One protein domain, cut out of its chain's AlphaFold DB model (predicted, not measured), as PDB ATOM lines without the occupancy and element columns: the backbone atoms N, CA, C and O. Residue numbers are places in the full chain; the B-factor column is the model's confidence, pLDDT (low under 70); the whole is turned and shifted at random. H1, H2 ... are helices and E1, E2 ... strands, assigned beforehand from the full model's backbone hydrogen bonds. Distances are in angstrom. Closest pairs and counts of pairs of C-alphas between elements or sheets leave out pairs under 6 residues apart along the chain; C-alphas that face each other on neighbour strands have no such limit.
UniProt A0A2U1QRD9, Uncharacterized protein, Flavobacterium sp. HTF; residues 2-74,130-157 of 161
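Overview. This is residues 2 to 74 and 130 to 157 of the 161 residues of an uncharacterized protein of Flavobacterium sp. HTF (UniProt A0A2U1QRD9). Two long helices, H3 and H4, lie side by side, with the shorter H2 packed on both of them toward one end, where H3 begins and H4 ends; toward the other end a short ribbon of two parallel strands, E1 and E2, meets H3 through E2, and H1, residues 2 to 8, sticks out free. The 101 printed residues, mostly helix, run H1, E1, H2, H3, E2, H4. The whole is flat, spanning 45 by 36 by 19 A, and only just loose, close to compact, with a radius of gyration of the C-alphas of 15.6 A.

Along the chain. E1 is residues 13 to 17, beginning at C-alpha 13 (-177.251, 49.448, 43.665), and E2 residues 68 to 72. H3 is residues 40 to 62, 33.0 A long; H4, residues 132 to 157, is 37.7 A long and ends at C-alpha 157 (-195.933, 17.329, 27.857). H2 is residues 23 to 34, 16.2 A long, and H1 residues 2 to 8.

Arrangement. E1 and E2 are parallel at 16 degrees, with N 15 and O 69 2.9 A apart, within hydrogen-bond range. With H2 and H3 between, they form a strand-helix-strand unit with a right-handed crossover. The closest C-alphas of H3 and E2, Cys 61 and Ile 70, are 6.9 A apart. H2, H3 and H4 form an up and down bundle, each running against the one before. H3 and H4 touch at a shallow tilt of 2 degrees, closest at the C-alphas of Cys 47 and Gln 150, 6.2 A. H2 and H3, a helical hairpin, touch through residues 40 to 47 of H3 alone, closest at the C-alphas of Ile 29 and Ala 43, 6.1 A. H2 touches residues 146 to 153 of H4 alone, closest at the C-alphas of Leu 30 and Ile 153, 6.8 A. Every O i to N i+4 pair is within hydrogen-bond range in H1, H2 and H3, and 21 of 22 in H4.

Size, cuts and confidence. The farthest C-alphas, Asp 66 and Val 157, are 45.7 A apart. Residues 75 to 129 are not printed, leaving 14.9 A between C-alphas 74 and 130. Of the links printed whole, none is long. Model pLDDT is under 70 at residues 2, 64 to 65 and 157.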
ATOM      1  N   GLN A   2    -187.325  41.469  57.611       66.12
ATOM      2  CA  GLN A   2    -187.703  42.867  57.298       66.12
ATOM      3  C   GLN A   2    -186.585  43.912  57.507       66.12
ATOM      4  O   GLN A   2    -186.502  44.871  56.747       66.12
ATOM      5  N   LYS A   3    -185.702  43.728  58.501       74.81
ATOM      6  CA  LYS A   3    -184.591  44.659  58.775       74.81
ATOM      7  C   LYS A   3    -183.531  44.657  57.664       74.81
ATOM      8  O   LYS A   3    -183.098  45.723  57.251       74.81
ATOM      9  N   LEU A   4    -183.172  43.478  57.151       72.88
ATOM     10  CA  LEU A   4    -182.197  43.330  56.063       72.88
ATOM     11  C   LEU A   4    -182.737  43.928  54.757       72.88
ATOM     12  O   LEU A   4    -182.035  44.671  54.083       72.88
ATOM     13  N   LYS A   5    -184.022  43.678  54.464       73.25
ATOM     14  CA  LYS A   5    -184.722  44.253  53.307       73.25
ATOM     15  C   LYS A   5    -184.677  45.786  53.321       73.25
ATOM     16  O   LYS A   5    -184.273  46.380  52.334       73.25
ATOM     17  N   LYS A   6    -184.996  46.412  54.460       77.94
ATOM     18  CA  LYS A   6    -184.952  47.878  54.617       77.94
ATOM     19  C   LYS A   6    -183.553  48.476  54.449       77.94
ATOM     20  O   LYS A   6    -183.437  49.620  54.036       77.94
ATOM     21  N   ILE A   7    -182.504  47.744  54.829       80.50
ATOM     22  CA  ILE A   7    -181.112  48.180  54.633       80.50
ATOM     23  C   ILE A   7    -180.754  48.092  53.149       80.50
ATOM     24  O   ILE A   7    -180.233  49.047  52.581       80.50
ATOM     25  N   TYR A   8    -181.103  46.977  52.509       75.31
ATOM     26  CA  TYR A   8    -180.854  46.771  51.087       75.31
ATOM     27  C   TYR A   8    -181.573  47.816  50.220       75.31
ATOM     28  O   TYR A   8    -180.970  48.387  49.323       75.31
ATOM     29  N   GLU A   9    -182.823  48.155  50.549       76.50
ATOM     30  CA  GLU A   9    -183.607  49.198  49.862       76.50
ATOM     31  C   GLU A   9    -183.008  50.612  49.961       76.50
ATOM     32  O   GLU A   9    -183.367  51.471  49.164       76.50
ATOM     33  N   LYS A  10    -182.111  50.864  50.922       81.38
ATOM     34  CA  LYS A  10    -181.410  52.150  51.088       81.38
ATOM     35  C   LYS A  10    -180.013  52.160  50.472       81.38
ATOM     36  O   LYS A  10    -179.330  53.178  50.528       81.38
ATOM     37  N   THR A  11    -179.555  51.018  49.969       86.94
ATOM     38  CA  THR A  11    -178.213  50.880  49.410       86.94
ATOM     39  C   THR A  11    -178.227  51.343  47.960       86.94
ATOM     40  O   THR A  11    -179.160  51.034  47.225       86.94
ATOM     41  N   ASN A  12    -177.179  52.050  47.539       91.31
ATOM     42  CA  ASN A  12    -176.986  52.371  46.130       91.31
ATOM     43  C   ASN A  12    -176.598  51.098  45.373       91.31
ATOM     44  O   ASN A  12    -175.536  50.526  45.618       91.31
ATOM     45  N   VAL A  13    -177.448  50.666  44.449       92.56
ATOM     46  CA  VAL A  13    -177.251  49.448  43.665       92.56
ATOM     47  C   VAL A  13    -176.985  49.816  42.211       92.56
ATOM     48  O   VAL A  13    -177.741  50.564  41.590       92.56
ATOM     49  N   LYS A  14    -175.897  49.265  41.666       94.19
ATOM     50  CA  LYS A  14    -175.557  49.335  40.244       94.19
ATOM     51  C   LYS A  14    -175.473  47.920  39.706       94.19
ATOM     52  O   LYS A  14    -174.614  47.158  40.141       94.19
ATOM     53  N   GLU A  15    -176.344  47.580  38.767       94.19
ATOM     54  CA  GLU A  15    -176.341  46.268  38.126       94.19
ATOM     55  C   GLU A  15    -175.909  46.386  36.667       94.19
ATOM     56  O   GLU A  15    -176.307  47.315  35.966       94.19
ATOM     57  N   ILE A  16    -175.093  45.439  36.202       95.00
ATOM     58  CA  ILE A  16    -174.649  45.354  34.807       95.00
ATOM     59  C   ILE A  16    -175.211  44.065  34.235       95.00
ATOM     60  O   ILE A  16    -174.947  42.986  34.759       95.00
ATOM     61  N   TRP A  17    -176.041  44.195  33.212       94.94
ATOM     62  CA  TRP A  17    -176.801  43.103  32.630       94.94
ATOM     63  C   TRP A  17    -176.495  42.985  31.151       94.94
ATOM     64  O   TRP A  17    -176.198  43.962  30.473       94.94
ATOM     65  N   ASN A  18    -176.656  41.781  30.634       93.19
ATOM     66  CA  ASN A  18    -176.628  41.491  29.212       93.19
ATOM     67  C   ASN A  18    -177.731  40.485  28.836       93.19
ATOM     68  O   ASN A  18    -178.503  40.022  29.684       93.19
ATOM     69  N   ASP A  19    -177.755  40.077  27.568       91.00
ATOM     70  CA  ASP A  19    -178.705  39.090  27.034       91.00
ATOM     71  C   ASP A  19    -178.622  37.693  27.680       91.00
ATOM     72  O   ASP A  19    -179.517  36.855  27.486       91.00
ATOM     73  N   THR A  20    -177.535  37.405  28.401       91.19
ATOM     74  CA  THR A  20    -177.277  36.102  29.022       91.19
ATOM     75  C   THR A  20    -177.601  36.047  30.511       91.19
ATOM     76  O   THR A  20    -177.634  34.949  31.059       91.19
ATOM     77  N   THR A  21    -177.891  37.186  31.148       92.38
ATOM     78  CA  THR A  21    -178.073  37.321  32.608       92.38
ATOM     79  C   THR A  21    -179.036  36.288  33.200       92.38
ATOM     80  O   THR A  21    -178.758  35.700  34.239       92.38
ATOM     81  N   ILE A  22    -180.156  36.014  32.521       94.12
ATOM     82  CA  ILE A  22    -181.189  35.089  33.020       94.12
ATOM     83  C   ILE A  22    -181.036  33.645  32.516       94.12
ATOM     84  O   ILE A  22    -181.854  32.786  32.847       94.12
ATOM     85  N   ASN A  23    -180.030  33.367  31.679       92.94
ATOM     86  CA  ASN A  23    -179.928  32.086  30.975       92.94
ATOM     87  C   ASN A  23    -179.730  30.925  31.934       92.94
ATOM     88  O   ASN A  23    -180.366  29.892  31.758       92.94
ATOM     89  N   SER A  24    -178.875  31.100  32.942       90.06
ATOM     90  CA  SER A  24    -178.594  30.058  33.928       90.06
ATOM     91  C   SER A  24    -179.858  29.649  34.685       90.06
ATOM     92  O   SER A  24    -180.062  28.460  34.913       90.06
ATOM     93  N   SER A  25    -180.731  30.598  35.030       93.75
ATOM     94  CA  SER A  25    -182.016  30.319  35.681       93.75
ATOM     95  C   SER A  25    -182.957  29.537  34.765       93.75
ATOM     96  O   SER A  25    -183.507  28.520  35.175       93.75
ATOM     97  N   LEU A  26    -183.105  29.963  33.505       96.75
ATOM     98  CA  LEU A  26    -183.963  29.279  32.529       96.75
ATOM     99  C   LEU A  26    -183.478  27.859  32.214       96.75
ATOM    100  O   LEU A  26    -184.276  26.925  32.165       96.75
ATOM    101  N   GLN A  27    -182.168  27.692  32.032       94.56
ATOM    102  CA  GLN A  27    -181.551  26.392  31.778       94.56
ATOM    103  C   GLN A  27    -181.707  25.448  32.966       94.56
ATOM    104  O   GLN A  27    -181.974  24.273  32.752       94.56
ATOM    105  N   GLN A  28    -181.589  25.943  34.200       94.31
ATOM    106  CA  GLN A  28    -181.815  25.125  35.393       94.31
ATOM    107  C   GLN A  28    -183.269  24.663  35.496       94.31
ATOM    108  O   GLN A  28    -183.495  23.477  35.716       94.31
ATOM    109  N   ILE A  29    -184.243  25.559  35.295       96.69
ATOM    110  CA  ILE A  29    -185.669  25.185  35.315       96.69
ATOM    111  C   ILE A  29    -185.931  24.074  34.295       96.69
ATOM    112  O   ILE A  29    -186.502  23.045  34.646       96.69
ATOM    113  N   LEU A  30    -185.464  24.261  33.057       95.62
ATOM    114  CA  LEU A  30    -185.628  23.269  31.998       95.62
ATOM    115  C   LEU A  30    -184.928  21.948  32.341       95.62
ATOM    116  O   LEU A  30    -185.543  20.898  32.232       95.62
ATOM    117  N   TYR A  31    -183.672  21.996  32.787       94.88
ATOM    118  CA  TYR A  31    -182.891  20.807  33.125       94.88
ATOM    119  C   TYR A  31    -183.557  19.972  34.222       94.88
ATOM    120  O   TYR A  31    -183.696  18.762  34.075       94.88
ATOM    121  N   PHE A  32    -183.986  20.603  35.319       95.44
ATOM    122  CA  PHE A  32    -184.618  19.878  36.421       95.44
ATOM    123  C   PHE A  32    -185.990  19.321  36.034       95.44
ATOM    124  O   PHE A  32    -186.353  18.247  36.508       95.44
ATOM    125  N   TYR A  33    -186.720  20.010  35.153       95.19
ATOM    126  CA  TYR A  33    -187.959  19.494  34.574       95.19
ATOM    127  C   TYR A  33    -187.701  18.277  33.672       95.19
ATOM    128  O   TYR A  33    -188.275  17.216  33.901       95.19
ATOM    129  N   GLU A  34    -186.775  18.385  32.713       93.12
ATOM    130  CA  GLU A  34    -186.400  17.291  31.801       93.12
ATOM    131  C   GLU A  34    -185.827  16.076  32.554       93.12
ATOM    132  O   GLU A  34    -186.013  14.935  32.132       93.12
ATOM    133  N   ALA A  35    -185.175  16.298  33.698       94.69
ATOM    134  CA  ALA A  35    -184.682  15.243  34.582       94.69
ATOM    135  C   ALA A  35    -185.768  14.605  35.476       94.69
ATOM    136  O   ALA A  35    -185.458  13.688  36.236       94.69
ATOM    137  N   GLY A  36    -187.015  15.092  35.444       93.62
ATOM    138  CA  GLY A  36    -188.108  14.616  36.304       93.62
ATOM    139  C   GLY A  36    -187.973  15.005  37.783       93.62
ATOM    140  O   GLY A  36    -188.664  14.451  38.634       93.62
ATOM    141  N   LEU A  37    -187.080  15.948  38.103       94.88
ATOM    142  CA  LEU A  37    -186.831  16.450  39.462       94.88
ATOM    143  C   LEU A  37    -187.714  17.655  39.821       94.88
ATOM    144  O   LEU A  37    -187.716  18.111  40.965       94.88
ATOM    145  N   LEU A  38    -188.447  18.176  38.842       94.38
ATOM    146  CA  LEU A  38    -189.345  19.313  38.954       94.38
ATOM    147  C   LEU A  38    -190.614  18.997  38.159       94.38
ATOM    148  O   LEU A  38    -190.531  18.688  36.975       94.38
ATOM    149  N   ASP A  39    -191.782  19.065  38.794       95.44
ATOM    150  CA  ASP A  39    -193.050  18.848  38.095       95.44
ATOM    151  C   ASP A  39    -193.438  20.054  37.215       95.44
ATOM    152  O   ASP A  39    -192.928  21.167  37.378       95.44
ATOM    153  N   LEU A  40    -194.379  19.838  36.290       95.88
ATOM    154  CA  LEU A  40    -194.839  20.853  35.339       95.88
ATOM    155  C   LEU A  40    -195.388  22.121  36.013       95.88
ATOM    156  O   LEU A  40    -195.139  23.236  35.542       95.88
ATOM    157  N   ASN A  41    -196.146  21.975  37.102       96.75
ATOM    158  CA  ASN A  41    -196.745  23.112  37.801       96.75
ATOM    159  C   ASN A  41    -195.657  23.946  38.480       96.75
ATOM    160  O   ASN A  41    -195.668  25.174  38.385       96.75
ATOM    161  N   SER A  42    -194.693  23.280  39.112       97.44
ATOM    162  CA  SER A  42    -193.537  23.898  39.752       97.44
ATOM    163  C   SER A  42    -192.628  24.591  38.731       97.44
ATOM    164  O   SER A  42    -192.212  25.728  38.952       97.44
ATOM    165  N   ALA A  43    -192.379  23.972  37.573       97.44
ATOM    166  CA  ALA A  43    -191.614  24.579  36.484       97.44
ATOM    167  C   ALA A  43    -192.285  25.852  35.941       97.44
ATOM    168  O   ALA A  43    -191.648  26.905  35.846       97.44
ATOM    169  N   ASN A  44    -193.595  25.797  35.688       97.62
ATOM    170  CA  ASN A  44    -194.377  26.964  35.284       97.62
ATOM    171  C   ASN A  44    -194.389  28.064  36.358       97.62
ATOM    172  O   ASN A  44    -194.277  29.250  36.033       97.62
ATOM    173  N   ALA A  45    -194.498  27.693  37.637       98.06
ATOM    174  CA  ALA A  45    -194.441  28.641  38.745       98.06
ATOM    175  C   ALA A  45    -193.087  29.367  38.799       98.06
ATOM    176  O   ALA A  45    -193.064  30.588  38.950       98.06
ATOM    177  N   LEU A  46    -191.975  28.657  38.582       98.12
ATOM    178  CA  LEU A  46    -190.636  29.250  38.529       98.12
ATOM    179  C   LEU A  46    -190.460  30.198  37.332       98.12
ATOM    180  O   LEU A  46    -189.930  31.296  37.507       98.12
ATOM    181  N   CYS A  47    -190.951  29.839  36.140       97.88
ATOM    182  CA  CYS A  47    -190.973  30.749  34.986       97.88
ATOM    183  C   CYS A  47    -191.777  32.024  35.286       97.88
ATOM    184  O   CYS A  47    -191.318  33.139  35.014       97.88
ATOM    185  N   LYS A  48    -192.954  31.877  35.909       97.94
ATOM    186  CA  LYS A  48    -193.805  33.001  36.318       97.94
ATOM    187  C   LYS A  48    -193.118  33.894  37.353       97.94
ATOM    188  O   LYS A  48    -193.194  35.119  37.245       97.94
ATOM    189  N   ASP A  49    -192.435  33.308  38.331       97.88
ATOM    190  CA  ASP A  49    -191.689  34.058  39.340       97.88
ATOM    191  C   ASP A  49    -190.484  34.789  38.751       97.88
ATOM    192  O   ASP A  49    -190.259  35.954  39.085       97.88
ATOM    193  N   LEU A  50    -189.758  34.165  37.819       97.69
ATOM    194  CA  LEU A  50    -188.684  34.832  37.091       97.69
ATOM    195  C   LEU A  50    -189.226  36.040  36.316       97.69
ATOM    196  O   LEU A  50    -188.688  37.138  36.439       97.69
ATOM    197  N   LYS A  51    -190.343  35.879  35.595       97.94
ATOM    198  CA  LYS A  51    -191.013  36.982  34.883       97.94
ATOM    199  C   LYS A  51    -191.447  38.099  35.834       97.94
ATOM    200  O   LYS A  51    -191.238  39.274  35.538       97.94
ATOM    201  N   ARG A  52    -191.981  37.752  37.009       97.75
ATOM    202  CA  ARG A  52    -192.324  38.715  38.066       97.75
ATOM    203  C   ARG A  52    -191.096  39.493  38.550       97.75
ATOM    204  O   ARG A  52    -191.198  40.702  38.728       97.75
ATOM    205  N   ILE A  53    -189.953  38.834  38.751       96.12
ATOM    206  CA  ILE A  53    -188.698  39.497  39.146       96.12
ATOM    207  C   ILE A  53    -188.251  40.494  38.070       96.12
ATOM    208  O   ILE A  53    -187.931  41.632  38.406       96.12
ATOM    209  N   ILE A  54    -188.291  40.108  36.791       96.88
ATOM    210  CA  ILE A  54    -187.943  41.004  35.677       96.88
ATOM    211  C   ILE A  54    -188.851  42.236  35.639       96.88
ATOM    212  O   ILE A  54    -188.347  43.352  35.532       96.88
ATOM    213  N   ASN A  55    -190.162  42.060  35.817       95.81
ATOM    214  CA  ASN A  55    -191.101  43.182  35.869       95.81
ATOM    215  C   ASN A  55    -190.820  44.121  37.053       95.81
ATOM    216  O   ASN A  55    -190.825  45.333  36.881       95.81
ATOM    217  N   LEU A  56    -190.506  43.585  38.238       93.75
ATOM    218  CA  LEU A  56    -190.143  44.409  39.399       93.75
ATOM    219  C   LEU A  56    -188.868  45.228  39.154       93.75
ATOM    220  O   LEU A  56    -188.747  46.353  39.635       93.75
ATOM    221  N   ILE A  57    -187.905  44.675  38.416       92.94
ATOM    222  CA  ILE A  57    -186.667  45.377  38.055       92.94
ATOM    223  C   ILE A  57    -186.945  46.449  37.000       92.94
ATOM    224  O   ILE A  57    -186.424  47.557  37.113       92.94
ATOM    225  N   GLN A  58    -187.816  46.168  36.029       93.75
ATOM    226  CA  GLN A  58    -188.294  47.163  35.070       93.75
ATOM    227  C   GLN A  58    -189.022  48.317  35.771       93.75
ATOM    228  O   GLN A  58    -188.735  49.479  35.501       93.75
ATOM    229  N   GLU A  59    -189.909  48.028  36.724       91.69
ATOM    230  CA  GLU A  59    -190.585  49.052  37.528       91.69
ATOM    231  C   GLU A  59    -189.590  49.899  38.329       91.69
ATOM    232  O   GLU A  59    -189.718  51.121  38.358       91.69
ATOM    233  N   LYS A  60    -188.569  49.283  38.939       89.19
ATOM    234  CA  LYS A  60    -187.486  50.014  39.622       89.19
ATOM    235  C   LYS A  60    -186.667  50.882  38.668       89.19
ATOM    236  O   LYS A  60    -186.265  51.976  39.045       89.19
ATOM    237  N   CYS A  61    -186.423  50.399  37.451       90.00
ATOM    238  CA  CYS A  61    -185.741  51.155  36.406       90.00
ATOM    239  C   CYS A  61    -186.558  52.385  35.977       90.00
ATOM    240  O   CYS A  61    -185.984  53.453  35.784       90.00
ATOM    241  N   ASN A  62    -187.881  52.239  35.860       86.88
ATOM    242  CA  ASN A  62    -188.790  53.300  35.417       86.88
ATOM    243  C   ASN A  62    -189.072  54.337  36.512       86.88
ATOM    244  O   ASN A  62    -189.180  55.525  36.225       86.88
ATOM    245  N   ASN A  63    -189.196  53.896  37.765       83.56
ATOM    246  CA  ASN A  63    -189.454  54.751  38.925       83.56
ATOM    247  C   ASN A  63    -188.148  55.284  39.524       83.56
ATOM    248  O   ASN A  63    -187.992  55.259  40.744       83.56
ATOM    249  N   SER A  64    -187.211  55.679  38.658       63.69
ATOM    250  CA  SER A  64    -185.818  56.035  38.937       63.69
ATOM    251  C   SER A  64    -185.630  56.743  40.282       63.69
ATOM    252  O   SER A  64    -185.692  57.963  40.398       63.69
ATOM    253  N   SER A  65    -185.385  55.946  41.323       68.62
ATOM    254  CA  SER A  65    -184.863  56.427  42.597       68.62
ATOM    255  C   SER A  65    -183.363  56.628  42.446       68.62
ATOM    256  O   SER A  65    -182.714  55.794  41.808       68.62
ATOM    257  N   ASP A  66    -182.788  57.619  43.123       70.38
ATOM    258  CA  ASP A  66    -181.338  57.884  43.096       70.38
ATOM    259  C   ASP A  66    -180.467  56.691  43.554       70.38
ATOM    260  O   ASP A  66    -179.251  56.686  43.367       70.38
ATOM    261  N   HIS A  67    -181.081  55.652  44.130       85.19
ATOM    262  CA  HIS A  67    -180.416  54.486  44.704       85.19
ATOM    263  C   HIS A  67    -180.344  53.255  43.784       85.19
ATOM    264  O   HIS A  67    -179.774  52.246  44.192       85.19
ATOM    265  N   PHE A  68    -180.891  53.287  42.564       91.00
ATOM    266  CA  PHE A  68    -180.857  52.131  41.656       91.00
ATOM    267  C   PHE A  68    -180.501  52.533  40.227       91.00
ATOM    268  O   PHE A  68    -181.171  53.367  39.622       91.00
ATOM    269  N   ALA A  69    -179.476  51.892  39.668       93.12
ATOM    270  CA  ALA A  69    -179.097  52.039  38.272       93.12
ATOM    271  C   ALA A  69    -178.836  50.672  37.633       93.12
ATOM    272  O   ALA A  69    -178.130  49.834  38.196       93.12
ATOM    273  N   ILE A  70    -179.368  50.473  36.431       94.56
ATOM    274  CA  ILE A  70    -179.113  49.281  35.622       94.56
ATOM    275  C   ILE A  70    -178.472  49.675  34.294       94.56
ATOM    276  O   ILE A  70    -178.885  50.631  33.632       94.56
ATOM    277  N   TYR A  71    -177.434  48.934  33.926       95.12
ATOM    278  CA  TYR A  71    -176.617  49.162  32.746       95.12
ATOM    279  C   TYR A  71    -176.693  47.938  31.840       95.12
ATOM    280  O   TYR A  71    -176.449  46.821  32.290       95.12
ATOM    281  N   TYR A  72    -177.022  48.145  30.569       95.19
ATOM    282  CA  TYR A  72    -176.984  47.100  29.557       95.19
ATOM    283  C   TYR A  72    -175.620  47.073  28.870       95.19
ATOM    284  O   TYR A  72    -175.191  48.066  28.285       95.19
ATOM    285  N   ASN A  73    -174.961  45.926  28.929       93.25
ATOM    286  CA  ASN A  73    -173.707  45.654  28.254       93.25
ATOM    287  C   ASN A  73    -173.952  44.660  27.116       93.25
ATOM    288  O   ASN A  73    -174.507  43.582  27.333       93.25
ATOM    289  N   GLU A  74    -173.539  45.016  25.902       86.31
ATOM    290  CA  GLU A  74    -173.684  44.145  24.730       86.31
ATOM    291  C   GLU A  74    -172.757  42.924  24.782       86.31
ATOM    292  O   GLU A  74    -173.033  41.903  24.151       86.31
ATOM    293  N   SER A 130    -181.994  55.892  29.851       88.06
ATOM    294  CA  SER A 130    -182.347  55.719  28.443       88.06
ATOM    295  C   SER A 130    -183.818  56.051  28.194       88.06
ATOM    296  O   SER A 130    -184.630  56.111  29.117       88.06
ATOM    297  N   GLY A 131    -184.179  56.232  26.924       87.56
ATOM    298  CA  GLY A 131    -185.571  56.398  26.533       87.56
ATOM    299  C   GLY A 131    -186.416  55.156  26.836       87.56
ATOM    300  O   GLY A 131    -185.931  54.022  26.911       87.56
ATOM    301  N   ILE A 132    -187.729  55.374  26.953       87.75
ATOM    302  CA  ILE A 132    -188.731  54.321  27.203       87.75
ATOM    303  C   ILE A 132    -188.629  53.199  26.158       87.75
ATOM    304  O   ILE A 132    -188.870  52.029  26.457       87.75
ATOM    305  N   LYS A 133    -188.268  53.541  24.915       90.25
ATOM    306  CA  LYS A 133    -188.124  52.577  23.823       90.25
ATOM    307  C   LYS A 133    -186.991  51.591  24.095       90.25
ATOM    308  O   LYS A 133    -187.208  50.389  23.974       90.25
ATOM    309  N   GLU A 134    -185.806  52.081  24.445       89.50
ATOM    310  CA  GLU A 134    -184.625  51.250  24.685       89.50
ATOM    311  C   GLU A 134    -184.810  50.366  25.923       89.50
ATOM    312  O   GLU A 134    -184.536  49.168  25.872       89.50
ATOM    313  N   GLN A 135    -185.369  50.930  26.997       91.00
ATOM    314  CA  GLN A 135    -185.740  50.175  28.196       91.00
ATOM    315  C   GLN A 135    -186.693  49.027  27.849       91.00
ATOM    316  O   GLN A 135    -186.420  47.861  28.143       91.00
ATOM    317  N   ASN A 136    -187.795  49.338  27.162       93.12
ATOM    318  CA  ASN A 136    -188.776  48.333  26.774       93.12
ATOM    319  C   ASN A 136    -188.190  47.294  25.820       93.12
ATOM    320  O   ASN A 136    -188.561  46.129  25.910       93.12
ATOM    321  N   LEU A 137    -187.281  47.669  24.918       93.50
ATOM    322  CA  LEU A 137    -186.625  46.714  24.026       93.50
ATOM    323  C   LEU A 137    -185.863  45.648  24.829       93.50
ATOM    324  O   LEU A 137    -186.040  44.455  24.574       93.50
ATOM    325  N   PHE A 138    -185.082  46.072  25.823       94.31
ATOM    326  CA  PHE A 138    -184.318  45.180  26.693       94.31
ATOM    327  C   PHE A 138    -185.219  44.257  27.531       94.31
ATOM    328  O   PHE A 138    -185.093  43.026  27.482       94.31
ATOM    329  N   PHE A 139    -186.176  44.830  28.267       96.06
ATOM    330  CA  PHE A 139    -187.045  44.047  29.150       96.06
ATOM    331  C   PHE A 139    -187.987  43.130  28.363       96.06
ATOM    332  O   PHE A 139    -188.117  41.956  28.706       96.06
ATOM    333  N   ASN A 140    -188.562  43.589  27.245       96.00
ATOM    334  CA  ASN A 140    -189.427  42.745  26.416       96.00
ATOM    335  C   ASN A 140    -188.664  41.581  25.783       96.00
ATOM    336  O   ASN A 140    -189.212  40.485  25.677       96.00
ATOM    337  N   LYS A 141    -187.406  41.779  25.370       95.69
ATOM    338  CA  LYS A 141    -186.558  40.684  24.874       95.69
ATOM    339  C   LYS A 141    -186.347  39.623  25.956       95.69
ATOM    340  O   LYS A 141    -186.491  38.433  25.681       95.69
ATOM    341  N   THR A 142    -186.084  40.062  27.185       96.12
ATOM    342  CA  THR A 142    -185.930  39.187  28.356       96.12
ATOM    343  C   THR A 142    -187.223  38.427  28.665       96.12
ATOM    344  O   THR A 142    -187.199  37.208  28.813       96.12
ATOM    345  N   ILE A 143    -188.370  39.112  28.674       97.69
ATOM    346  CA  ILE A 143    -189.688  38.507  28.924       97.69
ATOM    347  C   ILE A 143    -190.044  37.474  27.850       97.69
ATOM    348  O   ILE A 143    -190.406  36.351  28.188       97.69
ATOM    349  N   ARG A 144    -189.868  37.803  26.564       97.56
ATOM    350  CA  ARG A 144    -190.115  36.866  25.451       97.56
ATOM    351  C   ARG A 144    -189.274  35.600  25.566       97.56
ATOM    352  O   ARG A 144    -189.727  34.525  25.193       97.56
ATOM    353  N   LYS A 145    -188.048  35.719  26.080       97.19
ATOM    354  CA  LYS A 145    -187.179  34.567  26.325       97.19
ATOM    355  C   LYS A 145    -187.738  33.666  27.423       97.19
ATOM    356  O   LYS A 145    -187.701  32.453  27.264       97.19
ATOM    357  N   ILE A 146    -188.270  34.239  28.501       98.00
ATOM    358  CA  ILE A 146    -188.933  33.466  29.560       98.00
ATOM    359  C   ILE A 146    -190.161  32.747  28.996       98.00
ATOM    360  O   ILE A 146    -190.295  31.542  29.198       98.00
ATOM    361  N   ASP A 147    -190.991  33.462  28.232       97.81
ATOM    362  CA  ASP A 147    -192.198  32.905  27.611       97.81
ATOM    363  C   ASP A 147    -191.850  31.742  26.667       97.81
ATOM    364  O   ASP A 147    -192.459  30.682  26.744       97.81
ATOM    365  N   TYR A 148    -190.795  31.877  25.857       96.81
ATOM    366  CA  TYR A 148    -190.303  30.794  24.999       96.81
ATOM    367  C   TYR A 148    -189.930  29.523  25.782       96.81
ATOM    368  O   TYR A 148    -190.279  28.419  25.372       96.81
ATOM    369  N   TYR A 149    -189.223  29.655  26.910       96.56
ATOM    370  CA  TYR A 149    -188.864  28.495  27.735       96.56
ATOM    371  C   TYR A 149    -190.087  27.874  28.413       96.56
ATOM    372  O   TYR A 149    -190.164  26.654  28.517       96.56
ATOM    373  N   GLN A 150    -191.043  28.698  28.840       96.81
ATOM    374  CA  GLN A 150    -192.290  28.221  29.426       96.81
ATOM    375  C   GLN A 150    -193.116  27.411  28.412       96.81
ATOM    376  O   GLN A 150    -193.541  26.300  28.712       96.81
ATOM    377  N   GLU A 151    -193.267  27.915  27.185       95.94
ATOM    378  CA  GLU A 151    -193.920  27.196  26.079       95.94
ATOM    379  C   GLU A 151    -193.182  25.899  25.717       95.94
ATOM    380  O   GLU A 151    -193.800  24.862  25.469       95.94
ATOM    381  N   LYS A 152    -191.843  25.912  25.742       93.94
ATOM    382  CA  LYS A 152    -191.043  24.703  25.515       93.94
ATOM    383  C   LYS A 152    -191.326  23.625  26.571       93.94
ATOM    384  O   LYS A 152    -191.481  22.464  26.215       93.94
ATOM    385  N   ILE A 153    -191.414  24.005  27.845       94.06
ATOM    386  CA  ILE A 153    -191.745  23.088  28.948       94.06
ATOM    387  C   ILE A 153    -193.151  22.499  28.756       94.06
ATOM    388  O   ILE A 153    -193.334  21.291  28.888       94.06
ATOM    389  N   ASN A 154    -194.125  23.333  28.383       92.88
ATOM    390  CA  ASN A 154    -195.511  22.901  28.184       92.88
ATOM    391  C   ASN A 154    -195.672  21.976  26.968       92.88
ATOM    392  O   ASN A 154    -196.328  20.948  27.071       92.88
ATOM    393  N   SER A 155    -195.018  22.277  25.845       89.56
ATOM    394  CA  SER A 155    -195.105  21.454  24.625       89.56
ATOM    395  C   SER A 155    -194.393  20.099  24.728       89.56
ATOM    396  O   SER A 155    -194.719  19.176  23.988       89.56
ATOM    397  N   GLN A 156    -193.440  19.932  25.652       78.00
ATOM    398  CA  GLN A 156    -192.836  18.622  25.938       78.00
ATOM    399  C   GLN A 156    -193.822  17.645  26.599       78.00
ATOM    400  O   GLN A 156    -193.657  16.437  26.448       78.00
ATOM    401  N   VAL A 157    -194.849  18.150  27.289       61.81
ATOM    402  CA  VAL A 157    -195.933  17.329  27.857       61.81
ATOM    403  C   VAL A 157    -196.742  16.687  26.736       61.81
ATOM    404  O   VAL A 157    -197.009  15.490  26.780       61.81
TER     405      VAL A 157